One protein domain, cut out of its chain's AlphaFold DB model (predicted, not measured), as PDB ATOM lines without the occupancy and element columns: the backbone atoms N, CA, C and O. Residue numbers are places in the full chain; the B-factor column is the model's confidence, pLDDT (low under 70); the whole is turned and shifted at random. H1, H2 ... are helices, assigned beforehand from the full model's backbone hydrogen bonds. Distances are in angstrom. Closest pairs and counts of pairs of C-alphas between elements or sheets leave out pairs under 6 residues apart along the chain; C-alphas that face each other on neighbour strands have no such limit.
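AT A GLANCE: This is residues 34 to 92 of the 95 residues of an uncharacterized protein of Flavobacteriales bacterium (UniProt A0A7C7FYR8). Here is a small rounded body of five short helices, in which H1, H2, H5 and H4 follow one another round a ring and H3 lies over one side of it. H4, the longest, is crossed nearly at a right angle by H1, and H5 folds back from its last end toward H2. The printed part has 59 residues with five named helices, H1 to H5 in that order, and no named strand; the class is all helix. It is compact, with a radius of gyration of the C-alphas of 10.0 A and spans of 25 by 22 by 17 A.

IN THESE COORDINATES: Find C-alpha 34 at (-45.794, -26.425, -53.386); from there H1, residues 34 to 44, runs 15.5 A. Next come H2, residues 48 to 52, and H3, residues 58 to 63. At C-alpha 70, (-54.067, -26.891, -52.471), H4 begins and runs 19.4 A to residue 83. H5, residues 85 to 91, ends at C-alpha 91, (-47.786, -20.090, -36.386).

HOW THE PARTS SIT: Look first at H1 and H4, which touch about perpendicular at 83 degrees; their closest C-alphas, Ile 37 and Glu 70, are 6.2 A apart. H1 and H3 only just touch, with 3 pairs of C-alphas within 8 A, the closest being Ala 35 and Glu 61 at 6.7 A. H4, with residues 80 to 82 alone, touches H5 only at the corner, Lys 81 to Ala 88, 4.6 A between C-alphas. H2 touches H5, closest at C-alphas His 50 and Lys 90, 6.3 A. H2 and H4 are apart. Every O i to N i+4 pair is within hydrogen-bond range in H1, H2 and H3, against 9 of 10 in H4 and 2 of 3 in H5.

THE WHOLE: The two farthest C-alphas, Pro 67 and Ala 89, are 25.5 A apart. The printed part has no cut and no long link. Look for pLDDT under 70 at residues 45 to 56 and 85 to 92 of this model.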
ATOM      1  N   CYS A  34     -45.297 -26.114 -54.734       70.75
ATOM      2  CA  CYS A  34     -45.794 -26.425 -53.386       70.75
ATOM      3  C   CYS A  34     -45.645 -25.236 -52.426       70.75
ATOM      4  O   CYS A  34     -46.568 -24.873 -51.693       70.75
ATOM      5  N   ALA A  35     -44.468 -24.614 -52.443       71.25
ATOM      6  CA  ALA A  35     -44.098 -23.545 -51.530       71.25
ATOM      7  C   ALA A  35     -44.971 -22.288 -51.701       71.25
ATOM      8  O   ALA A  35     -45.364 -21.659 -50.713       71.25
ATOM      9  N   GLU A  36     -45.340 -21.943 -52.939       76.12
ATOM     10  CA  GLU A  36     -46.250 -20.825 -53.211       76.12
ATOM     11  C   GLU A  36     -47.659 -21.083 -52.678       76.12
ATOM     12  O   GLU A  36     -48.239 -20.204 -52.037       76.12
ATOM     13  N   ILE A  37     -48.199 -22.287 -52.891       78.75
ATOM     14  CA  ILE A  37     -49.520 -22.676 -52.384       78.75
ATOM     15  C   ILE A  37     -49.513 -22.654 -50.852       78.75
ATOM     16  O   ILE A  37     -50.405 -22.075 -50.234       78.75
ATOM     17  N   PHE A  38     -48.464 -23.187 -50.226       76.94
ATOM     18  CA  PHE A  38     -48.284 -23.135 -48.778       76.94
ATOM     19  C   PHE A  38     -48.235 -21.690 -48.257       76.94
ATOM     20  O   PHE A  38     -48.959 -21.334 -47.323       76.94
ATOM     21  N   LEU A  39     -47.460 -20.804 -48.897       76.12
ATOM     22  CA  LEU A  39     -47.440 -19.379 -48.555       76.12
ATOM     23  C   LEU A  39     -48.787 -18.702 -48.759       76.12
ATOM     24  O   LEU A  39     -49.126 -17.809 -47.983       76.12
ATOM     25  N   ARG A  40     -49.526 -19.073 -49.805       77.81
ATOM     26  CA  ARG A  40     -50.848 -18.529 -50.106       77.81
ATOM     27  C   ARG A  40     -51.838 -18.894 -49.007       77.81
ATOM     28  O   ARG A  40     -52.414 -17.983 -48.417       77.81
ATOM     29  N   VAL A  41     -51.914 -20.170 -48.630       77.44
ATOM     30  CA  VAL A  41     -52.773 -20.647 -47.533       77.44
ATOM     31  C   VAL A  41     -52.395 -19.978 -46.205       77.44
ATOM     32  O   VAL A  41     -53.257 -19.510 -45.462       77.44
ATOM     33  N   LEU A  42     -51.098 -19.828 -45.918       75.31
ATOM     34  CA  LEU A  42     -50.626 -19.119 -44.723       75.31
ATOM     35  C   LEU A  42     -50.877 -17.607 -44.765       75.31
ATOM     36  O   LEU A  42     -51.018 -16.967 -43.720       75.31
ATOM     37  N   ARG A  43     -50.884 -17.002 -45.954       75.31
ATOM     38  CA  ARG A  43     -51.209 -15.585 -46.153       75.31
ATOM     39  C   ARG A  43     -52.693 -15.344 -45.925       75.31
ATOM     40  O   ARG A  43     -53.016 -14.378 -45.242       75.31
ATOM     41  N   GLU A  44     -53.555 -16.222 -46.429       75.94
ATOM     42  CA  GLU A  44     -54.998 -16.195 -46.164       75.94
ATOM     43  C   GLU A  44     -55.307 -16.381 -44.678       75.94
ATOM     44  O   GLU A  44     -56.163 -15.692 -44.131       75.94
ATOM     45  N   ALA A  45     -54.531 -17.220 -43.991       67.19
ATOM     46  CA  ALA A  45     -54.604 -17.381 -42.544       67.19
ATOM     47  C   ALA A  45     -53.916 -16.256 -41.735       67.19
ATOM     48  O   ALA A  45     -53.939 -16.279 -40.510       67.19
ATOM     49  N   GLY A  46     -53.269 -15.275 -42.379       66.94
ATOM     50  CA  GLY A  46     -52.619 -14.144 -41.698       66.94
ATOM     51  C   GLY A  46     -51.300 -14.458 -40.970       66.94
ATOM     52  O   GLY A  46     -50.724 -13.575 -40.334       66.94
ATOM     53  N   VAL A  47     -50.770 -15.676 -41.102       66.44
ATOM     54  CA  VAL A  47     -49.565 -16.169 -40.399       66.44
ATOM     55  C   VAL A  47     -48.278 -16.095 -41.233       66.44
ATOM     56  O   VAL A  47     -47.181 -16.331 -40.720       66.44
ATOM     57  N   SER A  48     -48.371 -15.677 -42.498       62.88
ATOM     58  CA  SER A  48     -47.258 -15.619 -43.466       62.88
ATOM     59  C   SER A  48     -45.995 -14.878 -42.990       62.88
ATOM     60  O   SER A  48     -44.879 -15.279 -43.328       62.88
ATOM     61  N   LYS A  49     -46.125 -13.827 -42.165       60.94
ATOM     62  CA  LYS A  49     -44.973 -13.057 -41.646       60.94
ATOM     63  C   LYS A  49     -44.080 -13.859 -40.699       60.94
ATOM     64  O   LYS A  49     -42.873 -13.626 -40.656       60.94
ATOM     65  N   HIS A  50     -44.655 -14.776 -39.926       59.50
ATOM     66  CA  HIS A  50     -43.908 -15.549 -38.935       59.50
ATOM     67  C   HIS A  50     -43.188 -16.739 -39.564       59.50
ATOM     68  O   HIS A  50     -42.096 -17.086 -39.121       59.50
ATOM     69  N   VAL A  51     -43.754 -17.294 -40.637       62.88
ATOM     70  CA  VAL A  51     -43.215 -18.450 -41.366       62.88
ATOM     71  C   VAL A  51     -41.943 -18.091 -42.133       62.88
ATOM     72  O   VAL A  51     -40.951 -18.808 -42.026       62.88
ATOM     73  N   LYS A  52     -41.911 -16.922 -42.790       63.69
ATOM     74  CA  LYS A  52     -40.684 -16.401 -43.425       63.69
ATOM     75  C   LYS A  52     -39.545 -16.151 -42.430       63.69
ATOM     76  O   LYS A  52     -38.386 -16.215 -42.804       63.69
ATOM     77  N   LYS A  53     -39.854 -15.873 -41.157       60.00
ATOM     78  CA  LYS A  53     -38.847 -15.603 -40.114       60.00
ATOM     79  C   LYS A  53     -38.190 -16.876 -39.562       60.00
ATOM     80  O   LYS A  53     -37.236 -16.780 -38.794       60.00
ATOM     81  N   VAL A  54     -38.722 -18.053 -39.884       62.31
ATOM     82  CA  VAL A  54     -38.223 -19.344 -39.380       62.31
ATOM     83  C   VAL A  54     -37.817 -20.319 -40.462       62.31
ATOM     84  O   VAL A  54     -37.678 -21.499 -40.161       62.31
ATOM     85  N   ASN A  55     -37.681 -19.850 -41.702       69.06
ATOM     86  CA  ASN A  55     -37.490 -20.715 -42.863       69.06
ATOM     87  C   ASN A  55     -38.523 -21.851 -42.898       69.06
ATOM     88  O   ASN A  55     -38.236 -22.958 -43.326       69.06
ATOM     89  N   GLY A  56     -39.758 -21.582 -42.452       68.38
ATOM     90  CA  GLY A  56     -40.811 -22.600 -42.423       68.38
ATOM     91  C   GLY A  56     -41.252 -23.045 -43.819       68.38
ATOM     92  O   GLY A  56     -42.041 -23.969 -43.919       68.38
ATOM     93  N   LEU A  57     -40.758 -22.371 -44.860       73.06
ATOM     94  CA  LEU A  57     -40.916 -22.735 -46.258       73.06
ATOM     95  C   LEU A  57     -39.945 -23.852 -46.653       73.06
ATOM     96  O   LEU A  57     -40.410 -24.928 -46.990       73.06
ATOM     97  N   GLU A  58     -38.635 -23.631 -46.500       73.38
ATOM     98  CA  GLU A  58     -37.603 -24.659 -46.727       73.38
ATOM     99  C   GLU A  58     -37.867 -25.898 -45.867       73.38
ATOM    100  O   GLU A  58     -37.772 -27.025 -46.331       73.38
ATOM    101  N   LEU A  59     -38.283 -25.691 -44.616       75.44
ATOM    102  CA  LEU A  59     -38.589 -26.784 -43.697       75.44
ATOM    103  C   LEU A  59     -39.843 -27.566 -44.112       75.44
ATOM    104  O   LEU A  59     -39.933 -28.760 -43.847       75.44
ATOM    105  N   PHE A  60     -40.819 -26.895 -44.731       76.69
ATOM    106  CA  PHE A  60     -41.996 -27.558 -45.284       76.69
ATOM    107  C   PHE A  60     -41.643 -28.300 -46.565       76.69
ATOM    108  O   PHE A  60     -42.095 -29.416 -46.735       76.69
ATOM    109  N   GLU A  61     -40.820 -27.726 -47.432       75.00
ATOM    110  CA  GLU A  61     -40.386 -28.347 -48.682       75.00
ATOM    111  C   GLU A  61     -39.503 -29.581 -48.449       75.00
ATOM    112  O   GLU A  61     -39.705 -30.616 -49.076       75.00
ATOM    113  N   GLU A  62     -38.598 -29.521 -47.469       77.12
ATOM    114  CA  GLU A  62     -37.769 -30.660 -47.065       77.12
ATOM    115  C   GLU A  62     -38.598 -31.779 -46.407       77.12
ATOM    116  O   GLU A  62     -38.290 -32.964 -46.545       77.12
ATOM    117  N   TRP A  63     -39.673 -31.418 -45.699       81.12
ATOM    118  CA  TRP A  63     -40.550 -32.373 -45.019       81.12
ATOM    119  C   TRP A  63     -41.656 -32.935 -45.929       81.12
ATOM    120  O   TRP A  63     -42.047 -34.098 -45.804       81.12
ATOM    121  N   TYR A  64     -42.181 -32.120 -46.843       78.81
ATOM    122  CA  TYR A  64     -43.350 -32.420 -47.656       78.81
ATOM    123  C   TYR A  64     -42.949 -32.970 -49.025       78.81
ATOM    124  O   TYR A  64     -42.769 -32.239 -49.992       78.81
ATOM    125  N   ALA A  65     -42.908 -34.297 -49.127       78.44
ATOM    126  CA  ALA A  65     -42.699 -35.013 -50.389       78.44
ATOM    127  C   ALA A  65     -44.014 -35.331 -51.144       78.44
ATOM    128  O   ALA A  65     -44.047 -36.207 -52.012       78.44
ATOM    129  N   GLY A  66     -45.125 -34.695 -50.757       73.44
ATOM    130  CA  GLY A  66     -46.459 -34.962 -51.292       73.44
ATOM    131  C   GLY A  66     -46.794 -34.160 -52.558       73.44
ATOM    132  O   GLY A  66     -46.003 -33.345 -53.027       73.44
ATOM    133  N   PRO A  67     -47.991 -34.364 -53.133       76.44
ATOM    134  CA  PRO A  67     -48.421 -33.618 -54.310       76.44
ATOM    135  C   PRO A  67     -48.644 -32.129 -53.997       76.44
ATOM    136  O   PRO A  67     -49.234 -31.777 -52.971       76.44
ATOM    137  N   CYS A  68     -48.237 -31.248 -54.918       75.81
ATOM    138  CA  CYS A  68     -48.416 -29.793 -54.820       75.81
ATOM    139  C   CYS A  68     -49.846 -29.341 -55.158       75.81
ATOM    140  O   CYS A  68     -50.055 -28.512 -56.040       75.81
ATOM    141  N   ASN A  69     -50.835 -29.899 -54.463       80.31
ATOM    142  CA  ASN A  69     -52.240 -29.522 -54.589       80.31
ATOM    143  C   ASN A  69     -52.675 -28.712 -53.367       80.31
ATOM    144  O   ASN A  69     -52.246 -28.999 -52.251       80.31
ATOM    145  N   GLU A  70     -53.569 -27.742 -53.560       76.00
ATOM    146  CA  GLU A  70     -54.067 -26.891 -52.471       76.00
ATOM    147  C   GLU A  70     -54.709 -27.699 -51.338       76.00
ATOM    148  O   GLU A  70     -54.398 -27.459 -50.174       76.00
ATOM    149  N   GLU A  71     -55.529 -28.702 -51.664       79.75
ATOM    150  CA  GLU A  71     -56.157 -29.581 -50.670       79.75
ATOM    151  C   GLU A  71     -55.108 -30.361 -49.868       79.75
ATOM    152  O   GLU A  71     -55.078 -30.263 -48.642       79.75
ATOM    153  N   SER A  72     -54.177 -31.035 -50.553       78.38
ATOM    154  CA  SER A  72     -53.128 -31.815 -49.890       78.38
ATOM    155  C   SER A  72     -52.213 -30.938 -49.041       78.38
ATOM    156  O   SER A  72     -51.903 -31.303 -47.914       78.38
ATOM    157  N   ILE A  73     -51.824 -29.752 -49.516       80.81
ATOM    158  CA  ILE A  73     -50.993 -28.823 -48.741       80.81
ATOM    159  C   ILE A  73     -51.756 -28.284 -47.534       80.81
ATOM    160  O   ILE A  73     -51.184 -28.166 -46.453       80.81
ATOM    161  N   ARG A  74     -53.052 -27.998 -47.675       81.38
ATOM    162  CA  ARG A  74     -53.885 -27.519 -46.570       81.38
ATOM    163  C   ARG A  74     -54.037 -28.561 -45.465       81.38
ATOM    164  O   ARG A  74     -53.937 -28.207 -44.290       81.38
ATOM    165  N   GLU A  75     -54.234 -29.824 -45.827       81.56
ATOM    166  CA  GLU A  75     -54.225 -30.938 -44.875       81.56
ATOM    167  C   GLU A  75     -52.840 -31.090 -44.235       81.56
ATOM    168  O   GLU A  75     -52.708 -31.113 -43.010       81.56
ATOM    169  N   SER A  76     -51.794 -31.028 -45.057       79.69
ATOM    170  CA  SER A  76     -50.403 -31.183 -44.628       79.69
ATOM    171  C   SER A  76     -49.906 -30.056 -43.735       79.69
ATOM    172  O   SER A  76     -49.020 -30.292 -42.929       79.69
ATOM    173  N   ILE A  77     -50.471 -28.845 -43.798       76.56
ATOM    174  CA  ILE A  77     -50.180 -27.769 -42.832       76.56
ATOM    175  C   ILE A  77     -50.568 -28.197 -41.413       76.56
ATOM    176  O   ILE A  77     -49.889 -27.837 -40.448       76.56
ATOM    177  N   THR A  78     -51.658 -28.954 -41.267       77.31
ATOM    178  CA  THR A  78     -52.123 -29.432 -39.960       77.31
ATOM    179  C   THR A  78     -51.161 -30.477 -39.405       77.31
ATOM    180  O   THR A  78     -50.705 -30.334 -38.267       77.31
ATOM    181  N   ASP A  79     -50.767 -31.448 -40.230       81.06
ATOM    182  CA  ASP A  79     -49.742 -32.438 -39.885       81.06
ATOM    183  C   ASP A  79     -48.368 -31.804 -39.652       81.06
ATOM    184  O   ASP A  79     -47.690 -32.131 -38.683       81.06
ATOM    185  N   PHE A  80     -47.978 -30.819 -40.457       78.31
ATOM    186  CA  PHE A  80     -46.716 -30.097 -40.318       78.31
ATOM    187  C   PHE A  80     -46.648 -29.324 -38.997       78.31
ATOM    188  O   PHE A  80     -45.624 -29.334 -38.315       78.31
ATOM    189  N   LYS A  81     -47.756 -28.705 -38.566       74.50
ATOM    190  CA  LYS A  81     -47.858 -28.091 -37.233       74.50
ATOM    191  C   LYS A  81     -47.761 -29.136 -36.116       74.50
ATOM    192  O   LYS A  81     -47.154 -28.859 -35.083       74.50
ATOM    193  N   ALA A  82     -48.347 -30.317 -36.302       73.94
ATOM    194  CA  ALA A  82     -48.273 -31.396 -35.320       73.94
ATOM    195  C   ALA A  82     -46.853 -31.987 -35.214       73.94
ATOM    196  O   ALA A  82     -46.361 -32.204 -34.107       73.94
ATOM    197  N   ALA A  83     -46.178 -32.181 -36.349       75.62
ATOM    198  CA  ALA A  83     -44.814 -32.694 -36.440       75.62
ATOM    199  C   ALA A  83     -43.773 -31.678 -35.940       75.62
ATOM    200  O   ALA A  83     -42.809 -32.046 -35.268       75.62
ATOM    201  N   HIS A  84     -43.990 -30.389 -36.205       71.12
ATOM    202  CA  HIS A  84     -43.078 -29.311 -35.834       71.12
ATOM    203  C   HIS A  84     -43.737 -28.337 -34.857       71.12
ATOM    204  O   HIS A  84     -44.061 -27.196 -35.191       71.12
ATOM    205  N   SER A  85     -43.846 -28.758 -33.596       64.31
ATOM    206  CA  SER A  85     -44.398 -27.948 -32.497       64.31
ATOM    207  C   SER A  85     -43.705 -26.584 -32.321       64.31
ATOM    208  O   SER A  85     -44.348 -25.602 -31.947       64.31
ATOM    209  N   VAL A  86     -42.415 -26.480 -32.662       62.91
ATOM    210  CA  VAL A  86     -41.638 -25.222 -32.659       62.91
ATOM    211  C   VAL A  86     -42.123 -24.247 -33.737       62.91
ATOM    212  O   VAL A  86     -42.171 -23.034 -33.514       62.91
ATOM    213  N   VAL A  87     -42.501 -24.771 -34.903       63.62
ATOM    214  CA  VAL A  87     -43.063 -23.990 -36.007       63.62
ATOM    215  C   VAL A  87     -44.531 -23.671 -35.714       63.62
ATOM    216  O   VAL A  87     -44.944 -22.525 -35.882       63.62
ATOM    217  N   ALA A  88     -45.285 -24.618 -35.146       63.19
ATOM    218  CA  ALA A  88     -46.659 -24.408 -34.694       63.19
ATOM    219  C   ALA A  88     -46.775 -23.318 -33.626       63.19
ATOM    220  O   ALA A  88     -47.648 -22.466 -33.736       63.19
ATOM    221  N   ALA A  89     -45.867 -23.275 -32.646       61.97
ATOM    222  CA  ALA A  89     -45.836 -22.226 -31.626       61.97
ATOM    223  C   ALA A  89     -45.628 -20.823 -32.226       61.97
ATOM    224  O   ALA A  89     -46.131 -19.838 -31.693       61.97
ATOM    225  N   LYS A  90     -44.928 -20.722 -33.364       61.91
ATOM    226  CA  LYS A  90     -44.749 -19.460 -34.103       61.91
ATOM    227  C   LYS A  90     -45.858 -19.175 -35.115       61.91
ATOM    228  O   LYS A  90     -46.092 -18.010 -35.424       61.91
ATOM    229  N   MET A  91     -46.556 -20.203 -35.591       61.94
ATOM    230  CA  MET A  91     -47.786 -20.090 -36.386       61.94
ATOM    231  C   MET A  91     -49.045 -19.920 -35.515       61.94
ATOM    232  O   MET A  91     -50.117 -19.665 -36.047       61.94
ATOM    233  N   ALA A  92     -48.947 -20.017 -34.185       55.88
ATOM    234  CA  ALA A  92     -50.061 -19.857 -33.243       55.88
ATOM    235  C   ALA A  92     -50.513 -18.392 -33.046       55.88
ATOM    236  O   ALA A  92     -51.310 -18.087 -32.159       55.88
TER     237      ALA A  92